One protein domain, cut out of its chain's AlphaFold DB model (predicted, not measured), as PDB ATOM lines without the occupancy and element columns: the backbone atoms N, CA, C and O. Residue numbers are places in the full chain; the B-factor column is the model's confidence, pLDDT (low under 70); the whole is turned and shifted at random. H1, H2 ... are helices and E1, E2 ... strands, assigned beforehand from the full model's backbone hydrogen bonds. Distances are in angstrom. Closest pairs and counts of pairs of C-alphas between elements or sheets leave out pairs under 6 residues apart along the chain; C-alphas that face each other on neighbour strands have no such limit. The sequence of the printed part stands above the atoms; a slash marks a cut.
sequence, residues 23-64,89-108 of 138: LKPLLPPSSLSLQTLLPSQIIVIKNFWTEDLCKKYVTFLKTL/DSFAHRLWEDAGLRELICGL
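Overview. This is residues 23 to 64 and 89 to 108 of the 138 residues of an uncharacterized protein of Golovinomyces cichoracearum (UniProt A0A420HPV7). An open frame of two rows: in one, the small hairpin of E1 and E2 leads into the longest helix, H1, and in the other, H2 and H3 make a corner near their ends. The rows have few contacts, and residues 37 to 42 of the hairpin and 58 to 64, of which 58 to 61 belong to H1, stick out. The 62 printed residues hold two strands and three helices in the order E1, E2, H1, H2, H3, with an antiparallel sheet E1 - E2, in the class mixed, helices and strands. The whole is only just loose, close to compact, with a radius of gyration of the C-alphas of 12.9 A, and elongated, 37 by 22 by 22 A.

Along the chain. Find C-alpha 34 at (22.098, 32.225, 18.543); from there E1, residues 34 to 38, runs 11.8 A. E2, residues 42 to 45, runs 10.4 A. Look next at H1, residues 51 to 61, 15.2 A long from C-alpha 51 at (8.572, 45.041, 16.473). H2 is residues 89 to 98, 13.3 A, and H3 residues 101 to 106, 8.4 A, ending at C-alpha 106 at (24.792, 31.068, 29.374).

Arrangement. Start at the hairpin, where E1 and E2 are antiparallel at 153 degrees. There N 35 and O 44 are within hydrogen-bond range at 2.9 A, and N 44 and O 35 at 2.8 A. From E1 to H3, the closest C-alphas are those of Leu 34 and Leu 104, 7.1 A. H2 and H3 are close but not clearly touching, the closest C-alphas being those of Trp 96 and Arg 102, 5.7 A. They run the same way at a steep tilt of 69.9 degrees, only just short of about perpendicular. H1 is apart from H2, H3 and E1. In H1, H2 and H3, every O i to N i+4 pair is within hydrogen-bond range.

Size, cuts and confidence. The C-alphas of Pro 39 and Thr 63, the two farthest apart, are 36.7 A apart. Residues 65 to 88 are not printed, and C-alphas 64 and 89 are 17.9 A apart across the cut. Of the links that are printed whole, none is long. The mean pLDDT of the printed part is 89.7, and residue 108 is under 70.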
ATOM      1  N   LEU A  23      10.300  46.574  29.132       93.25
ATOM      2  CA  LEU A  23      10.774  45.500  28.249       93.25
ATOM      3  C   LEU A  23       9.698  44.417  28.046       93.25
ATOM      4  O   LEU A  23       9.936  43.249  28.317       93.25
ATOM      5  N   LYS A  24       8.477  44.794  27.649       90.62
ATOM      6  CA  LYS A  24       7.366  43.869  27.374       90.62
ATOM      7  C   LYS A  24       6.482  44.385  26.227       90.62
ATOM      8  O   LYS A  24       6.267  45.597  26.118       90.62
ATOM      9  N   PRO A  25       5.907  43.484  25.407       89.75
ATOM     10  CA  PRO A  25       6.064  42.026  25.442       89.75
ATOM     11  C   PRO A  25       7.397  41.560  24.831       89.75
ATOM     12  O   PRO A  25       7.906  42.172  23.890       89.75
ATOM     13  N   LEU A  26       7.931  40.458  25.361       88.56
ATOM     14  CA  LEU A  26       9.109  39.763  24.838       88.56
ATOM     15  C   LEU A  26       8.690  38.447  24.194       88.56
ATOM     16  O   LEU A  26       7.646  37.885  24.534       88.56
ATOM     17  N   LEU A  27       9.518  37.955  23.276       86.19
ATOM     18  CA  LEU A  27       9.363  36.598  22.778       86.19
ATOM     19  C   LEU A  27       9.785  35.590  23.860       86.19
ATOM     20  O   LEU A  27      10.699  35.880  24.633       86.19
ATOM     21  N   PRO A  28       9.162  34.399  23.923       84.88
ATOM     22  CA  PRO A  28       9.632  33.335  24.801       84.88
ATOM     23  C   PRO A  28      11.106  33.012  24.508       84.88
ATOM     24  O   PRO A  28      11.444  32.853  23.330       84.88
ATOM     25  N   PRO A  29      11.979  32.835  25.519       80.00
ATOM     26  CA  PRO A  29      13.388  32.506  25.288       80.00
ATOM     27  C   PRO A  29      13.598  31.259  24.417       80.00
ATOM     28  O   PRO A  29      14.536  31.206  23.630       80.00
ATOM     29  N   SER A  30      12.679  30.289  24.480       79.25
ATOM     30  CA  SER A  30      12.677  29.081  23.641       79.25
ATOM     31  C   SER A  30      12.492  29.345  22.142       79.25
ATOM     32  O   SER A  30      12.826  28.490  21.328       79.25
ATOM     33  N   SER A  31      11.957  30.509  21.764       84.62
ATOM     34  CA  SER A  31      11.804  30.929  20.364       84.62
ATOM     35  C   SER A  31      13.022  31.686  19.822       84.62
ATOM     36  O   SER A  31      13.104  31.955  18.623       84.62
ATOM     37  N   LEU A  32      13.974  32.023  20.693       87.62
ATOM     38  CA  LEU A  32      15.185  32.753  20.356       87.62
ATOM     39  C   LEU A  32      16.348  31.771  20.169       87.62
ATOM     40  O   LEU A  32      16.440  30.737  20.826       87.62
ATOM     41  N   SER A  33      17.260  32.090  19.254       86.44
ATOM     42  CA  SER A  33      18.444  31.266  19.001       86.44
ATOM     43  C   SER A  33      19.643  32.119  18.610       86.44
ATOM     44  O   SER A  33      19.502  33.187  18.011       86.44
ATOM     45  N   LEU A  34      20.835  31.632  18.960       88.44
ATOM     46  CA  LEU A  34      22.098  32.225  18.543       88.44
ATOM     47  C   LEU A  34      22.474  31.697  17.159       88.44
ATOM     48  O   LEU A  34      22.639  30.489  16.961       88.44
ATOM     49  N   GLN A  35      22.650  32.616  16.216       89.06
ATOM     50  CA  GLN A  35      23.156  32.330  14.882       89.06
ATOM     51  C   GLN A  35      24.565  32.907  14.727       89.06
ATOM     52  O   GLN A  35      24.748  34.121  14.772       89.06
ATOM     53  N   THR A  36      25.557  32.052  14.478       88.00
ATOM     54  CA  THR A  36      26.905  32.494  14.098       88.00
ATOM     55  C   THR A  36      26.880  33.060  12.680       88.00
ATOM     56  O   THR A  36      26.500  32.358  11.743       88.00
ATOM     57  N   LEU A  37      27.290  34.318  12.519       88.12
ATOM     58  CA  LEU A  37      27.514  34.933  11.207       88.12
ATOM     59  C   LEU A  37      28.994  34.864  10.817       88.12
ATOM     60  O   LEU A  37      29.314  34.592   9.664       88.12
ATOM     61  N   LEU A  38      29.883  35.075  11.791       85.44
ATOM     62  CA  LEU A  38      31.326  34.934  11.637       85.44
ATOM     63  C   LEU A  38      31.882  34.205  12.868       85.44
ATOM     64  O   LEU A  38      31.730  34.725  13.980       85.44
ATOM     65  N   PRO A  39      32.494  33.017  12.705       83.06
ATOM     66  CA  PRO A  39      33.027  32.249  13.826       83.06
ATOM     67  C   PRO A  39      33.939  33.084  14.725       83.06
ATOM     68  O   PRO A  39      34.752  33.872  14.243       83.06
ATOM     69  N   SER A  40      33.746  32.932  16.037       79.00
ATOM     70  CA  SER A  40      34.504  33.618  17.097       79.00
ATOM     71  C   SER A  40      34.487  35.159  17.044       79.00
ATOM     72  O   SER A  40      35.290  35.796  17.722       79.00
ATOM     73  N   GLN A  41      33.595  35.773  16.252       84.12
ATOM     74  CA  GLN A  41      33.540  37.231  16.081       84.12
ATOM     75  C   GLN A  41      32.118  37.792  16.122       84.12
ATOM     76  O   GLN A  41      31.870  38.766  16.829       84.12
ATOM     77  N   ILE A  42      31.186  37.217  15.354       87.56
ATOM     78  CA  ILE A  42      29.847  37.790  15.177       87.56
ATOM     79  C   ILE A  42      28.785  36.709  15.342       87.56
ATOM     80  O   ILE A  42      28.709  35.754  14.563       87.56
ATOM     81  N   ILE A  43      27.912  36.930  16.320       90.00
ATOM     82  CA  ILE A  43      26.674  36.186  16.533       90.00
ATOM     83  C   ILE A  43      25.482  37.133  16.419       90.00
ATOM     84  O   ILE A  43      25.591  38.329  16.683       90.00
ATOM     85  N   VAL A  44      24.336  36.587  16.036       91.81
ATOM     86  CA  VAL A  44      23.084  37.325  15.886       91.81
ATOM     87  C   VAL A  44      21.982  36.589  16.636       91.81
ATOM     88  O   VAL A  44      21.845  35.374  16.495       91.81
ATOM     89  N   ILE A  45      21.177  37.335  17.393       92.12
ATOM     90  CA  ILE A  45      19.903  36.868  17.948       92.12
ATOM     91  C   ILE A  45      18.800  37.518  17.121       92.12
ATOM     92  O   ILE A  45      18.531  38.716  17.238       92.12
ATOM     93  N   LYS A  46      18.187  36.742  16.231       91.25
ATOM     94  CA  LYS A  46      17.087  37.247  15.408       91.25
ATOM     95  C   LYS A  46      15.853  37.466  16.275       91.25
ATOM     96  O   LYS A  46      15.569  36.665  17.158       91.25
ATOM     97  N   ASN A  47      15.135  38.555  16.000       91.00
ATOM     98  CA  ASN A  47      13.864  38.879  16.650       91.00
ATOM     99  C   ASN A  47      13.951  38.968  18.185       91.00
ATOM    100  O   ASN A  47      12.963  38.714  18.860       91.00
ATOM    101  N   PHE A  48      15.111  39.352  18.736       92.88
ATOM    102  CA  PHE A  48      15.313  39.455  20.188       92.88
ATOM    103  C   PHE A  48      14.220  40.286  20.877       92.88
ATOM    104  O   PHE A  48      13.662  39.878  21.893       92.88
ATOM    105  N   TRP A  49      13.858  41.419  20.276       93.81
ATOM    106  CA  TRP A  49      12.709  42.223  20.673       93.81
ATOM    107  C   TRP A  49      11.605  42.163  19.621       93.81
ATOM    108  O   TRP A  49      11.863  42.045  18.420       93.81
ATOM    109  N   THR A  50      10.364  42.287  20.090       94.06
ATOM    110  CA  THR A  50       9.194  42.439  19.222       94.06
ATOM    111  C   THR A  50       9.269  43.761  18.454       94.06
ATOM    112  O   THR A  50       9.891  44.726  18.901       94.06
ATOM    113  N   GLU A  51       8.611  43.826  17.296       94.56
ATOM    114  CA  GLU A  51       8.572  45.041  16.473       94.56
ATOM    115  C   GLU A  51       8.044  46.253  17.261       94.56
ATOM    116  O   GLU A  51       8.624  47.339  17.208       94.56
ATOM    117  N   ASP A  52       6.991  46.050  18.051       95.31
ATOM    118  CA  ASP A  52       6.400  47.080  18.907       95.31
ATOM    119  C   ASP A  52       7.374  47.580  19.973       95.31
ATOM    120  O   ASP A  52       7.460  48.788  20.217       95.31
ATOM    121  N   LEU A  53       8.129  46.673  20.600       95.25
ATOM    122  CA  LEU A  53       9.125  47.043  21.600       95.25
ATOM    123  C   LEU A  53      10.260  47.856  20.962       95.25
ATOM    124  O   LEU A  53      10.620  48.910  21.486       95.25
ATOM    125  N   CYS A  54      10.741  47.437  19.789       96.12
ATOM    126  CA  CYS A  54      11.716  48.193  19.001       96.12
ATOM    127  C   CYS A  54      11.210  49.604  18.671       96.12
ATOM    128  O   CYS A  54      11.925  50.578  18.904       96.12
ATOM    129  N   LYS A  55       9.968  49.747  18.189       96.62
ATOM    130  CA  LYS A  55       9.375  51.061  17.879       96.62
ATOM    131  C   LYS A  55       9.270  51.953  19.117       96.62
ATOM    132  O   LYS A  55       9.628  53.129  19.045       96.62
ATOM    133  N   LYS A  56       8.820  51.409  20.254       97.06
ATOM    134  CA  LYS A  56       8.739  52.145  21.531       97.06
ATOM    135  C   LYS A  56      10.109  52.651  21.971       97.06
ATOM    136  O   LYS A  56      10.242  53.831  22.288       97.06
ATOM    137  N   TYR A  57      11.122  51.786  21.935       96.12
ATOM    138  CA  TYR A  57      12.484  52.161  22.305       96.12
ATOM    139  C   TYR A  57      13.090  53.170  21.333       96.12
ATOM    140  O   TYR A  57      13.673  54.144  21.786       96.12
ATOM    141  N   VAL A  58      12.907  53.027  20.018       95.75
ATOM    142  CA  VAL A  58      13.390  54.026  19.046       95.75
ATOM    143  C   VAL A  58      12.752  55.394  19.292       95.75
ATOM    144  O   VAL A  58      13.456  56.402  19.274       95.75
ATOM    145  N   THR A  59      11.440  55.451  19.543       96.88
ATOM    146  CA  THR A  59      10.746  56.708  19.868       96.88
ATOM    147  C   THR A  59      11.285  57.325  21.154       96.88
ATOM    148  O   THR A  59      11.578  58.514  21.174       96.88
ATOM    149  N   PHE A  60      11.474  56.519  22.198       96.44
ATOM    150  CA  PHE A  60      12.023  56.968  23.473       96.44
ATOM    151  C   PHE A  60      13.486  57.429  23.372       96.44
ATOM    152  O   PHE A  60      13.839  58.488  23.874       96.44
ATOM    153  N   LEU A  61      14.353  56.682  22.685       94.81
ATOM    154  CA  LEU A  61      15.772  57.028  22.554       94.81
ATOM    155  C   LEU A  61      15.964  58.378  21.848       94.81
ATOM    156  O   LEU A  61      16.888  59.113  22.181       94.81
ATOM    157  N   LYS A  62      15.059  58.743  20.928       93.81
ATOM    158  CA  LYS A  62      15.042  60.065  20.279       93.81
ATOM    159  C   LYS A  62      14.713  61.220  21.233       93.81
ATOM    160  O   LYS A  62      15.006  62.359  20.887       93.81
ATOM    161  N   THR A  63      14.105  60.962  22.395       94.31
ATOM    162  CA  THR A  63      13.815  62.003  23.398       94.31
ATOM    163  C   THR A  63      14.969  62.224  24.372       94.31
ATOM    164  O   THR A  63      14.906  63.139  25.189       94.31
ATOM    165  N   LEU A  64      15.998  61.373  24.340       93.81
ATOM    166  CA  LEU A  64      17.157  61.501  25.218       93.81
ATOM    167  C   LEU A  64      18.062  62.656  24.763       93.81
ATOM    168  O   LEU A  64      18.094  62.979  23.574       93.81
ATOM    169  N   ASP A  89      22.154  50.538  36.761       94.38
ATOM    170  CA  ASP A  89      22.307  49.125  37.113       94.38
ATOM    171  C   ASP A  89      20.963  48.390  37.108       94.38
ATOM    172  O   ASP A  89      20.890  47.214  36.757       94.38
ATOM    173  N   SER A  90      19.873  49.091  37.438       94.19
ATOM    174  CA  SER A  90      18.530  48.504  37.450       94.19
ATOM    175  C   SER A  90      18.057  48.192  36.035       94.19
ATOM    176  O   SER A  90      17.502  47.121  35.783       94.19
ATOM    177  N   PHE A  91      18.274  49.104  35.086       95.31
ATOM    178  CA  PHE A  91      17.992  48.829  33.679       95.31
ATOM    179  C   PHE A  91      18.886  47.716  33.128       95.31
ATOM    180  O   PHE A  91      18.367  46.808  32.478       95.31
ATOM    181  N   ALA A  92      20.190  47.749  33.422       95.00
ATOM    182  CA  ALA A  92      21.127  46.718  32.984       95.00
ATOM    183  C   ALA A  92      20.725  45.325  33.498       95.00
ATOM    184  O   ALA A  92      20.666  44.377  32.716       95.00
ATOM    185  N   HIS A  93      20.359  45.223  34.779       94.81
ATOM    186  CA  HIS A  93      19.865  43.987  35.380       94.81
ATOM    187  C   HIS A  93      18.601  43.478  34.677       94.81
ATOM    188  O   HIS A  93      18.550  42.318  34.280       94.81
ATOM    189  N   ARG A  94      17.592  44.337  34.457       94.81
ATOM    190  CA  ARG A  94      16.365  43.945  33.733       94.81
ATOM    191  C   ARG A  94      16.652  43.503  32.297       94.81
ATOM    192  O   ARG A  94      16.041  42.561  31.811       94.81
ATOM    193  N   LEU A  95      17.575  44.165  31.603       93.94
ATOM    194  CA  LEU A  95      17.968  43.770  30.249       93.94
ATOM    195  C   LEU A  95      18.664  42.401  30.231       93.94
ATOM    196  O   LEU A  95      18.499  41.647  29.276       93.94
ATOM    197  N   TRP A  96      19.447  42.087  31.258       93.00
ATOM    198  CA  TRP A  96      20.171  40.824  31.351       93.00
ATOM    199  C   TRP A  96      19.278  39.655  31.788       93.00
ATOM    200  O   TRP A  96      19.217  38.646  31.082       93.00
ATOM    201  N   GLU A  97      18.577  39.806  32.914       90.75
ATOM    202  CA  GLU A  97      17.767  38.744  33.527       90.75
ATOM    203  C   GLU A  97      16.370  38.640  32.899       90.75
ATOM    204  O   GLU A  97      15.919  37.547  32.578       90.75
ATOM    205  N   ASP A  98      15.680  39.762  32.660       89.31
ATOM    206  CA  ASP A  98      14.262  39.708  32.271       89.31
ATOM    207  C   ASP A  98      14.059  39.612  30.750       89.31
ATOM    208  O   ASP A  98      12.978  39.231  30.297       89.31
ATOM    209  N   ALA A  99      15.069  39.967  29.942       88.88
ATOM    210  CA  ALA A  99      14.956  39.981  28.479       88.88
ATOM    211  C   ALA A  99      15.274  38.636  27.796       88.88
ATOM    212  O   ALA A  99      15.252  38.563  26.567       88.88
ATOM    213  N   GLY A 100      15.594  37.586  28.559       85.69
ATOM    214  CA  GLY A 100      15.997  36.281  28.018       85.69
ATOM    215  C   GLY A 100      17.453  36.218  27.532       85.69
ATOM    216  O   GLY A 100      17.854  35.249  26.881       85.69
ATOM    217  N   LEU A 101      18.244  37.273  27.772       89.81
ATOM    218  CA  LEU A 101      19.610  37.397  27.261       89.81
ATOM    219  C   LEU A 101      20.564  36.434  27.972       89.81
ATOM    220  O   LEU A 101      21.381  35.774  27.320       89.81
ATOM    221  N   ARG A 102      20.426  36.315  29.295       88.12
ATOM    222  CA  ARG A 102      21.211  35.395  30.114       88.12
ATOM    223  C   ARG A 102      21.009  33.943  29.692       88.12
ATOM    224  O   ARG A 102      21.988  33.237  29.465       88.12
ATOM    225  N   GLU A 103      19.767  33.498  29.535       85.62
ATOM    226  CA  GLU A 103      19.426  32.130  29.126       85.62
ATOM    227  C   GLU A 103      19.988  31.806  27.741       85.62
ATOM    228  O   GLU A 103      20.472  30.699  27.492       85.62
ATOM    229  N   LEU A 104      19.965  32.778  26.827       85.12
ATOM    230  CA  LEU A 104      20.526  32.593  25.496       85.12
ATOM    231  C   LEU A 104      22.037  32.412  25.535       85.12
ATOM    232  O   LEU A 104      22.548  31.487  24.901       85.12
ATOM    233  N   ILE A 105      22.741  33.263  26.279       84.69
ATOM    234  CA  ILE A 105      24.204  33.296  26.283       84.69
ATOM    235  C   ILE A 105      24.786  32.194  27.177       84.69
ATOM    236  O   ILE A 105      25.625  31.414  26.721       84.69
ATOM    237  N   CYS A 106      24.320  32.076  28.420       83.06
ATOM    238  CA  CYS A 106      24.792  31.068  29.374       83.06
ATOM    239  C   CYS A 106      24.215  29.673  29.090       83.06
ATOM    240  O   CYS A 106      24.827  28.672  29.455       83.06
ATOM    241  N   GLY A 107      23.089  29.597  28.377       74.19
ATOM    242  CA  GLY A 107      22.295  28.378  28.230       74.19
ATOM    243  C   GLY A 107      21.159  28.331  29.241       74.19
ATOM    244  O   GLY A 107      21.255  28.899  30.326       74.19
ATOM    245  N   LEU A 108      20.070  27.637  28.884       64.06
ATOM    246  CA  LEU A 108      19.114  27.197  29.893       64.06
ATOM    247  C   LEU A 108      19.903  26.309  30.854       64.06
ATOM    248  O   LEU A 108      20.444  25.286  30.434       64.06
TER     249      LEU A 108